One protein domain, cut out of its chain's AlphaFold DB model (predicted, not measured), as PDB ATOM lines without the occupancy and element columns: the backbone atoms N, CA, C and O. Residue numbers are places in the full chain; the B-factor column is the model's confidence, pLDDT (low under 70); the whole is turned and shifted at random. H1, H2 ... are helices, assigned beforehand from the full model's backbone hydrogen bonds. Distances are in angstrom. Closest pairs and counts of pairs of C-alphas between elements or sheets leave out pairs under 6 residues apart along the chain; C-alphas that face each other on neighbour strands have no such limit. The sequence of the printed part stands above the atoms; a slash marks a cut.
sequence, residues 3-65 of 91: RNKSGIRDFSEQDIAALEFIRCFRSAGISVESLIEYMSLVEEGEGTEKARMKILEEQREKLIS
ATOM      1  N   ARG A   3       1.198 -24.631  78.927       88.88
ATOM      2  CA  ARG A   3       1.013 -23.253  78.452       88.88
ATOM      3  C   ARG A   3      -0.477 -22.957  78.384       88.88
ATOM      4  O   ARG A   3      -1.251 -23.821  77.976       88.88
ATOM      5  N   ASN A   4      -0.871 -21.750  78.777       88.38
ATOM      6  CA  ASN A   4      -2.248 -21.299  78.637       88.38
ATOM      7  C   ASN A   4      -2.585 -20.995  77.162       88.38
ATOM      8  O   ASN A   4      -1.719 -21.030  76.285       88.38
ATOM      9  N   LYS A   5      -3.854 -20.669  76.885       89.75
ATOM     10  CA  LYS A   5      -4.352 -20.393  75.522       89.75
ATOM     11  C   LYS A   5      -3.630 -19.236  74.813       89.75
ATOM     12  O   LYS A   5      -3.631 -19.196  73.589       89.75
ATOM     13  N   SER A   6      -2.992 -18.339  75.562       92.00
ATOM     14  CA  SER A   6      -2.206 -17.213  75.040       92.00
ATOM     15  C   SER A   6      -0.715 -17.549  74.872       92.00
ATOM     16  O   SER A   6       0.086 -16.669  74.577       92.00
ATOM     17  N   GLY A   7      -0.318 -18.809  75.089       90.31
ATOM     18  CA  GLY A   7       1.063 -19.274  74.962       90.31
ATOM     19  C   GLY A   7       1.962 -18.959  76.163       90.31
ATOM     20  O   GLY A   7       3.159 -19.253  76.112       90.31
ATOM     21  N   ILE A   8       1.421 -18.405  77.251       91.38
ATOM     22  CA  ILE A   8       2.173 -18.084  78.474       91.38
ATOM     23  C   ILE A   8       2.335 -19.359  79.307       91.38
ATOM     24  O   ILE A   8       1.415 -20.173  79.387       91.38
ATOM     25  N   ARG A   9       3.517 -19.551  79.906       91.25
ATOM     26  CA  ARG A   9       3.789 -20.675  80.815       91.25
ATOM     27  C   ARG A   9       2.831 -20.626  82.002       91.25
ATOM     28  O   ARG A   9       2.733 -19.598  82.665       91.25
ATOM     29  N   ASP A  10       2.164 -21.742  82.243       90.62
ATOM     30  CA  ASP A  10       1.261 -21.939  83.368       90.62
ATOM     31  C   ASP A  10       1.968 -22.851  84.376       90.62
ATOM     32  O   ASP A  10       2.220 -24.026  84.082       90.62
ATOM     33  N   PHE A  11       2.404 -22.263  85.491       87.94
ATOM     34  CA  PHE A  11       3.204 -22.935  86.513       87.94
ATOM     35  C   PHE A  11       2.287 -23.509  87.585       87.94
ATOM     36  O   PHE A  11       1.550 -22.776  88.240       87.94
ATOM     37  N   SER A  12       2.368 -24.820  87.785       90.00
ATOM     38  CA  SER A  12       1.732 -25.484  88.918       90.00
ATOM     39  C   SER A  12       2.523 -25.260  90.210       90.00
ATOM     40  O   SER A  12       3.700 -24.894  90.184       90.00
ATOM     41  N   GLU A  13       1.908 -25.556  91.354       89.50
ATOM     42  CA  GLU A  13       2.605 -25.563  92.648       89.50
ATOM     43  C   GLU A  13       3.808 -26.516  92.652       89.50
ATOM     44  O   GLU A  13       4.848 -26.201  93.226       89.50
ATOM     45  N   GLN A  14       3.708 -27.647  91.945       86.50
ATOM     46  CA  GLN A  14       4.815 -28.593  91.790       86.50
ATOM     47  C   GLN A  14       5.967 -27.992  90.974       86.50
ATOM     48  O   GLN A  14       7.127 -28.163  91.347       86.50
ATOM     49  N   ASP A  15       5.666 -27.246  89.903       88.31
ATOM     50  CA  ASP A  15       6.691 -26.549  89.115       88.31
ATOM     51  C   ASP A  15       7.408 -25.484  89.966       88.31
ATOM     52  O   ASP A  15       8.626 -25.320  89.867       88.31
ATOM     53  N   ILE A  16       6.665 -24.773  90.821       91.38
ATOM     54  CA  ILE A  16       7.223 -23.769  91.738       91.38
ATOM     55  C   ILE A  16       8.120 -24.440  92.783       91.38
ATOM     56  O   ILE A  16       9.266 -24.024  92.947       91.38
ATOM     57  N   ALA A  17       7.654 -25.509  93.432       88.75
ATOM     58  CA  ALA A  17       8.433 -26.242  94.430       88.75
ATOM     59  C   ALA A  17       9.732 -26.820  93.840       88.75
ATOM     60  O   ALA A  17      10.803 -26.718  94.445       88.75
ATOM     61  N   ALA A  18       9.670 -27.368  92.621       88.81
ATOM     62  CA  ALA A  18      10.856 -27.830  91.907       88.81
ATOM     63  C   ALA A  18      11.835 -26.680  91.615       88.81
ATOM     64  O   ALA A  18      13.046 -26.832  91.779       88.81
ATOM     65  N   LEU A  19      11.330 -25.506  91.227       91.12
ATOM     66  CA  LEU A  19      12.163 -24.334  90.971       91.12
ATOM     67  C   LEU A  19      12.842 -23.821  92.247       91.12
ATOM     68  O   LEU A  19      14.023 -23.469  92.212       91.12
ATOM     69  N   GLU A  20      12.137 -23.808  93.377       92.12
ATOM     70  CA  GLU A  20      12.714 -23.450  94.676       92.12
ATOM     71  C   GLU A  20      13.812 -24.427  95.101       92.12
ATOM     72  O   GLU A  20      14.888 -23.994  95.528       92.12
ATOM     73  N   PHE A  21      13.576 -25.726  94.908       89.12
ATOM     74  CA  PHE A  21      14.562 -26.774  95.148       89.12
ATOM     75  C   PHE A  21      15.824 -26.569  94.297       89.12
ATOM     76  O   PHE A  21      16.931 -26.472  94.835       89.12
ATOM     77  N   ILE A  22      15.662 -26.401  92.979       91.62
ATOM     78  CA  ILE A  22      16.769 -26.159  92.041       91.62
ATOM     79  C   ILE A  22      17.535 -24.888  92.422       91.62
ATOM     80  O   ILE A  22      18.768 -24.890  92.427       91.62
ATOM     81  N   ARG A  23      16.827 -23.803  92.765       92.31
ATOM     82  CA  ARG A  23      17.442 -22.533  93.174       92.31
ATOM     83  C   ARG A  23      18.292 -22.707  94.431       92.31
ATOM     84  O   ARG A  23      19.429 -22.235  94.457       92.31
ATOM     85  N   CYS A  24      17.764 -23.394  95.444       90.56
ATOM     86  CA  CYS A  24      18.480 -23.679  96.684       90.56
ATOM     87  C   CYS A  24      19.773 -24.462  96.402       90.56
ATOM     88  O   CYS A  24      20.866 -24.017  96.753       90.56
ATOM     89  N   PHE A  25      19.673 -25.564  95.660       89.69
ATOM     90  CA  PHE A  25      20.810 -26.442  95.373       89.69
ATOM     91  C   PHE A  25      21.871 -25.756  94.497       89.69
ATOM     92  O   PHE A  25      23.067 -25.871  94.770       89.69
ATOM     93  N   ARG A  26      21.456 -24.961  93.500       91.12
ATOM     94  CA  ARG A  26      22.369 -24.120  92.703       91.12
ATOM     95  C   ARG A  26      23.154 -23.153  93.581       91.12
ATOM     96  O   ARG A  26      24.362 -23.024  93.396       91.12
ATOM     97  N   SER A  27      22.487 -22.489  94.528       89.25
ATOM     98  CA  SER A  27      23.147 -21.548  95.443       89.25
ATOM     99  C   SER A  27      24.126 -22.234  96.400       89.25
ATOM    100  O   SER A  27      25.141 -21.649  96.758       89.25
ATOM    101  N   ALA A  28      23.869 -23.502  96.737       86.38
ATOM    102  CA  ALA A  28      24.751 -24.342  97.542       86.38
ATOM    103  C   ALA A  28      25.938 -24.935  96.750       86.38
ATOM    104  O   ALA A  28      26.750 -25.662  97.318       86.38
ATOM    105  N   GLY A  29      26.063 -24.633  95.452       86.00
ATOM    106  CA  GLY A  29      27.182 -25.077  94.615       86.00
ATOM    107  C   GLY A  29      27.005 -26.453  93.968       86.00
ATOM    108  O   GLY A  29      27.954 -26.972  93.384       86.00
ATOM    109  N   ILE A  30      25.809 -27.044  94.021       88.00
ATOM    110  CA  ILE A  30      25.524 -28.334  93.376       88.00
ATOM    111  C   ILE A  30      25.492 -28.159  91.854       88.00
ATOM    112  O   ILE A  30      24.999 -27.151  91.349       88.00
ATOM    113  N   SER A  31      26.037 -29.116  91.094       89.12
ATOM    114  CA  SER A  31      26.215 -29.002  89.636       89.12
ATOM    115  C   SER A  31      24.881 -28.967  88.870       89.12
ATOM    116  O   SER A  31      23.840 -29.359  89.396       89.12
ATOM    117  N   VAL A  32      24.857 -28.393  87.660       90.50
ATOM    118  CA  VAL A  32      23.613 -28.328  86.850       90.50
ATOM    119  C   VAL A  32      23.243 -29.727  86.380       90.50
ATOM    120  O   VAL A  32      22.078 -30.100  86.412       90.50
ATOM    121  N   GLU A  33      24.250 -30.515  86.036       92.00
ATOM    122  CA  GLU A  33      24.151 -31.885  85.551       92.00
ATOM    123  C   GLU A  33      23.460 -32.783  86.583       92.00
ATOM    124  O   GLU A  33      22.501 -33.468  86.241       92.00
ATOM    125  N   SER A  34      23.859 -32.695  87.860       90.94
ATOM    126  CA  SER A  34      23.238 -33.477  88.944       90.94
ATOM    127  C   SER A  34      21.756 -33.123  89.131       90.94
ATOM    128  O   SER A  34      20.936 -33.980  89.453       90.94
ATOM    129  N   LEU A  35      21.396 -31.848  88.934       92.75
ATOM    130  CA  LEU A  35      20.007 -31.395  89.034       92.75
ATOM    131  C   LEU A  35      19.180 -31.815  87.819       92.75
ATOM    132  O   LEU A  35      18.019 -32.167  87.988       92.75
ATOM    133  N   ILE A  36      19.762 -31.809  86.617       93.75
ATOM    134  CA  ILE A  36      19.104 -32.325  85.410       93.75
ATOM    135  C   ILE A  36      18.797 -33.814  85.582       93.75
ATOM    136  O   ILE A  36      17.661 -34.223  85.355       93.75
ATOM    137  N   GLU A  37      19.775 -34.604  86.031       94.31
ATOM    138  CA  GLU A  37      19.597 -36.036  86.284       94.31
ATOM    139  C   GLU A  37      18.483 -36.279  87.308       94.31
ATOM    140  O   GLU A  37      17.524 -36.998  87.027       94.31
ATOM    141  N   TYR A  38      18.533 -35.597  88.455       94.44
ATOM    142  CA  TYR A  38      17.486 -35.703  89.467       94.44
ATOM    143  C   TYR A  38      16.094 -35.354  88.916       94.44
ATOM    144  O   TYR A  38      15.139 -36.092  89.149       94.44
ATOM    145  N   MET A  39      15.974 -34.255  88.164       93.06
ATOM    146  CA  MET A  39      14.694 -33.829  87.592       93.06
ATOM    147  C   MET A  39      14.172 -34.808  86.538       93.06
ATOM    148  O   MET A  39      12.973 -35.065  86.523       93.06
ATOM    149  N   SER A  40      15.044 -35.414  85.725       94.88
ATOM    150  CA  SER A  40      14.623 -36.451  84.771       94.88
ATOM    151  C   SER A  40      14.023 -37.676  85.466       94.88
ATOM    152  O   SER A  40      12.996 -38.183  85.031       94.88
ATOM    153  N   LEU A  41      14.586 -38.087  86.608       95.56
ATOM    154  CA  LEU A  41      14.050 -39.195  87.404       95.56
ATOM    155  C   LEU A  41      12.718 -38.835  88.077       95.56
ATOM    156  O   LEU A  41      11.844 -39.683  88.235       95.56
ATOM    157  N   VAL A  42      12.546 -37.571  88.482       91.69
ATOM    158  CA  VAL A  42      11.257 -37.074  88.988       91.69
ATOM    159  C   VAL A  42      10.191 -37.121  87.891       91.69
ATOM    160  O   VAL A  42       9.066 -37.522  88.178       91.69
ATOM    161  N   GLU A  43      10.535 -36.738  86.658       91.19
ATOM    162  CA  GLU A  43       9.625 -36.805  85.507       91.19
ATOM    163  C   GLU A  43       9.289 -38.248  85.098       91.19
ATOM    164  O   GLU A  43       8.153 -38.510  84.709       91.19
ATOM    165  N   GLU A  44      10.239 -39.181  85.218       95.44
ATOM    166  CA  GLU A  44      10.022 -40.614  84.959       95.44
ATOM    167  C   GLU A  44       9.037 -41.247  85.962       95.44
ATOM    168  O   GLU A  44       8.239 -42.107  85.588       95.44
ATOM    169  N   GLY A  45       9.015 -40.766  87.208       93.69
ATOM    170  CA  GLY A  45       7.977 -41.097  88.184       93.69
ATOM    171  C   GLY A  45       8.308 -42.294  89.079       93.69
ATOM    172  O   GLY A  45       9.377 -42.342  89.693       93.69
ATOM    173  N   GLU A  46       7.346 -43.204  89.253       95.25
ATOM    174  CA  GLU A  46       7.440 -44.332  90.191       95.25
ATOM    175  C   GLU A  46       8.567 -45.310  89.824       95.25
ATOM    176  O   GLU A  46       8.824 -45.580  88.654       95.25
ATOM    177  N   GLY A  47       9.243 -45.860  90.834       96.62
ATOM    178  CA  GLY A  47      10.355 -46.805  90.658       96.62
ATOM    179  C   GLY A  47      11.739 -46.149  90.607       96.62
ATOM    180  O   GLY A  47      12.756 -46.840  90.717       96.62
ATOM    181  N   THR A  48      11.805 -44.819  90.513       97.44
ATOM    182  CA  THR A  48      13.065 -44.055  90.507       97.44
ATOM    183  C   THR A  48      13.498 -43.565  91.893       97.44
ATOM    184  O   THR A  48      14.526 -42.897  92.022       97.44
ATOM    185  N   GLU A  49      12.742 -43.858  92.957       96.81
ATOM    186  CA  GLU A  49      12.938 -43.295  94.303       96.81
ATOM    187  C   GLU A  49      14.341 -43.586  94.840       96.81
ATOM    188  O   GLU A  49      14.992 -42.703  95.395       96.81
ATOM    189  N   LYS A  50      14.839 -44.811  94.627       97.50
ATOM    190  CA  LYS A  50      16.185 -45.214  95.066       97.50
ATOM    191  C   LYS A  50      17.286 -44.443  94.338       97.50
ATOM    192  O   LYS A  50      18.267 -44.054  94.964       97.50
ATOM    193  N   ALA A  51      17.126 -44.211  93.035       96.69
ATOM    194  CA  ALA A  51      18.085 -43.441  92.246       96.69
ATOM    195  C   ALA A  51      18.081 -41.966  92.672       96.69
ATOM    196  O   ALA A  51      19.138 -41.396  92.941       96.69
ATOM    197  N   ARG A  52      16.889 -41.380  92.849       95.62
ATOM    198  CA  ARG A  52      16.717 -40.019  93.376       95.62
ATOM    199  C   ARG A  52      17.359 -39.857  94.753       95.62
ATOM    200  O   ARG A  52      18.104 -38.904  94.963       95.62
ATOM    201  N   MET A  53      17.120 -40.799  95.667       96.25
ATOM    202  CA  MET A  53      17.711 -40.790  97.009       96.25
ATOM    203  C   MET A  53      19.238 -40.837  96.959       96.25
ATOM    204  O   MET A  53      19.887 -40.020  97.608       96.25
ATOM    205  N   LYS A  54      19.809 -41.718  96.132       96.94
ATOM    206  CA  LYS A  54      21.261 -41.830  95.968       96.94
ATOM    207  C   LYS A  54      21.893 -40.510  95.513       96.94
ATOM    208  O   LYS A  54      22.886 -40.082  96.095       96.94
ATOM    209  N   ILE A  55      21.296 -39.828  94.529       93.69
ATOM    210  CA  ILE A  55      21.778 -38.511  94.082       93.69
ATOM    211  C   ILE A  55      21.766 -37.521  95.251       93.69
ATOM    212  O   ILE A  55      22.752 -36.824  95.477       93.69
ATOM    213  N   LEU A  56      20.676 -37.463  96.021       93.69
ATOM    214  CA  LEU A  56      20.568 -36.544  97.156       93.69
ATOM    215  C   LEU A  56      21.617 -36.825  98.243       93.69
ATOM    216  O   LEU A  56      22.204 -35.879  98.766       93.69
ATOM    217  N   GLU A  57      21.886 -38.092  98.555       95.75
ATOM    218  CA  GLU A  57      22.928 -38.490  99.510       95.75
ATOM    219  C   GLU A  57      24.324 -38.081  99.027       95.75
ATOM    220  O   GLU A  57      25.077 -37.449  99.768       95.75
ATOM    221  N   GLU A  58      24.650 -38.342  97.759       93.88
ATOM    222  CA  GLU A  58      25.933 -37.943  97.174       93.88
ATOM    223  C   GLU A  58      26.128 -36.421  97.185       93.88
ATOM    224  O   GLU A  58      27.215 -35.925  97.496       93.88
ATOM    225  N   GLN A  59      25.082 -35.654  96.861       92.06
ATOM    226  CA  GLN A  59      25.161 -34.193  96.915       92.06
ATOM    227  C   GLN A  59      25.247 -33.674  98.356       92.06
ATOM    228  O   GLN A  59      25.950 -32.691  98.604       92.06
ATOM    229  N   ARG A  60      24.591 -34.336  99.317       94.06
ATOM    230  CA  ARG A  60      24.699 -34.004 100.744       94.06
ATOM    231  C   ARG A  60      26.134 -34.163 101.242       94.06
ATOM    232  O   ARG A  60      26.635 -33.253 101.897       94.06
ATOM    233  N   GLU A  61      26.807 -35.261 100.911       95.06
ATOM    234  CA  GLU A  61      28.200 -35.483 101.328       95.06
ATOM    235  C   GLU A  61      29.153 -34.432 100.738       95.06
ATOM    236  O   GLU A  61      29.985 -33.864 101.452       95.06
ATOM    237  N   LYS A  62      28.974 -34.073  99.459       91.06
ATOM    238  CA  LYS A  62      29.731 -32.973  98.831       91.06
ATOM    239  C   LYS A  62      29.503 -31.642  99.548       91.06
ATOM    240  O   LYS A  62      30.455 -30.900  99.793       91.06
ATOM    241  N   LEU A  63      28.254 -31.343  99.910       93.19
ATOM    242  CA  LEU A  63      27.913 -30.116 100.625       93.19
ATOM    243  C   LEU A  63      28.548 -30.076 102.022       93.19
ATOM    244  O   LEU A  63      29.093 -29.044 102.406       93.19
ATOM    245  N   ILE A  64      28.531 -31.190 102.760       95.19
ATOM    246  CA  ILE A  64      29.176 -31.301 104.078       95.19
ATOM    247  C   ILE A  64      30.677 -31.029 103.968       95.19
ATOM    248  O   ILE A  64      31.210 -30.218 104.728       95.19
ATOM    249  N   SER A  65      31.350 -31.645 102.993       94.06
ATOM    250  CA  SER A  65      32.775 -31.406 102.747       94.06
ATOM    251  C   SER A  65      33.054 -29.929 102.449       94.06
ATOM    252  O   SER A  65      33.956 -29.340 103.046       94.06
TER     253      SER A  65
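Overview. This is residues 3 to 65 of the 91 residues of the protein "Transcriptional regulator (MerR family)" of Streptococcus infantarius (UniProt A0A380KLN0). Three helices run back and forth as a loose zigzag; H2 and H3 form a helical hairpin, and H1 comes near H2 but stays away from H3. At one end residues 4 to 10, which belong to no named element, stick out as a tail, and residues 12 to 17, of which 13 to 17 belong to H1, also stand free. The printed part has 63 residues with three named helices, H1, H2 and H3 in this order, and no named strand; its class is all helix. The whole is loose and elongated, with a radius of gyration of the C-alphas of 13.8 A and spans of 47 by 29 by 18 A.

Arrangement. H1, residues 13 to 27, and H2, residues 32 to 44, are close but not clearly touching; their closest C-alphas, those of Ile 22 and Leu 35, are 6.9 A apart. They run opposite ways at a shallow tilt of 23 degrees. H2 touches H3, residues 49 to 65, and the closest C-alphas, those of Tyr 38 and Arg 52, are 5.9 A apart. H3 touches H2 with residues 51 to 55 alone. This hairpin's helices run opposite ways at a shallow tilt of 21 degrees. H1 and H3 are apart. In H1, H2 and H3 every O i to N i+4 pair is within hydrogen-bond range.

Along the chain. H1 begins at C-alpha 13, (2.605, -25.563, 92.648), and is 21.1 A long from first to last C-alpha. H2 begins at C-alpha 32, (23.613, -28.328, 86.850), and is 18.4 A long. H3, the longest helix, is 24.6 A long and ends at C-alpha 65, (32.775, -31.406, 102.747).

Size, cuts and confidence. The two C-alphas farthest apart, those of Lys 5 and Ser 65, are 47.3 A apart. Both links, H1 to H2 and H2 to H3, are tight. The printed part has no cut. The mean pLDDT of the printed part is 92.1, and no printed residue is under 70.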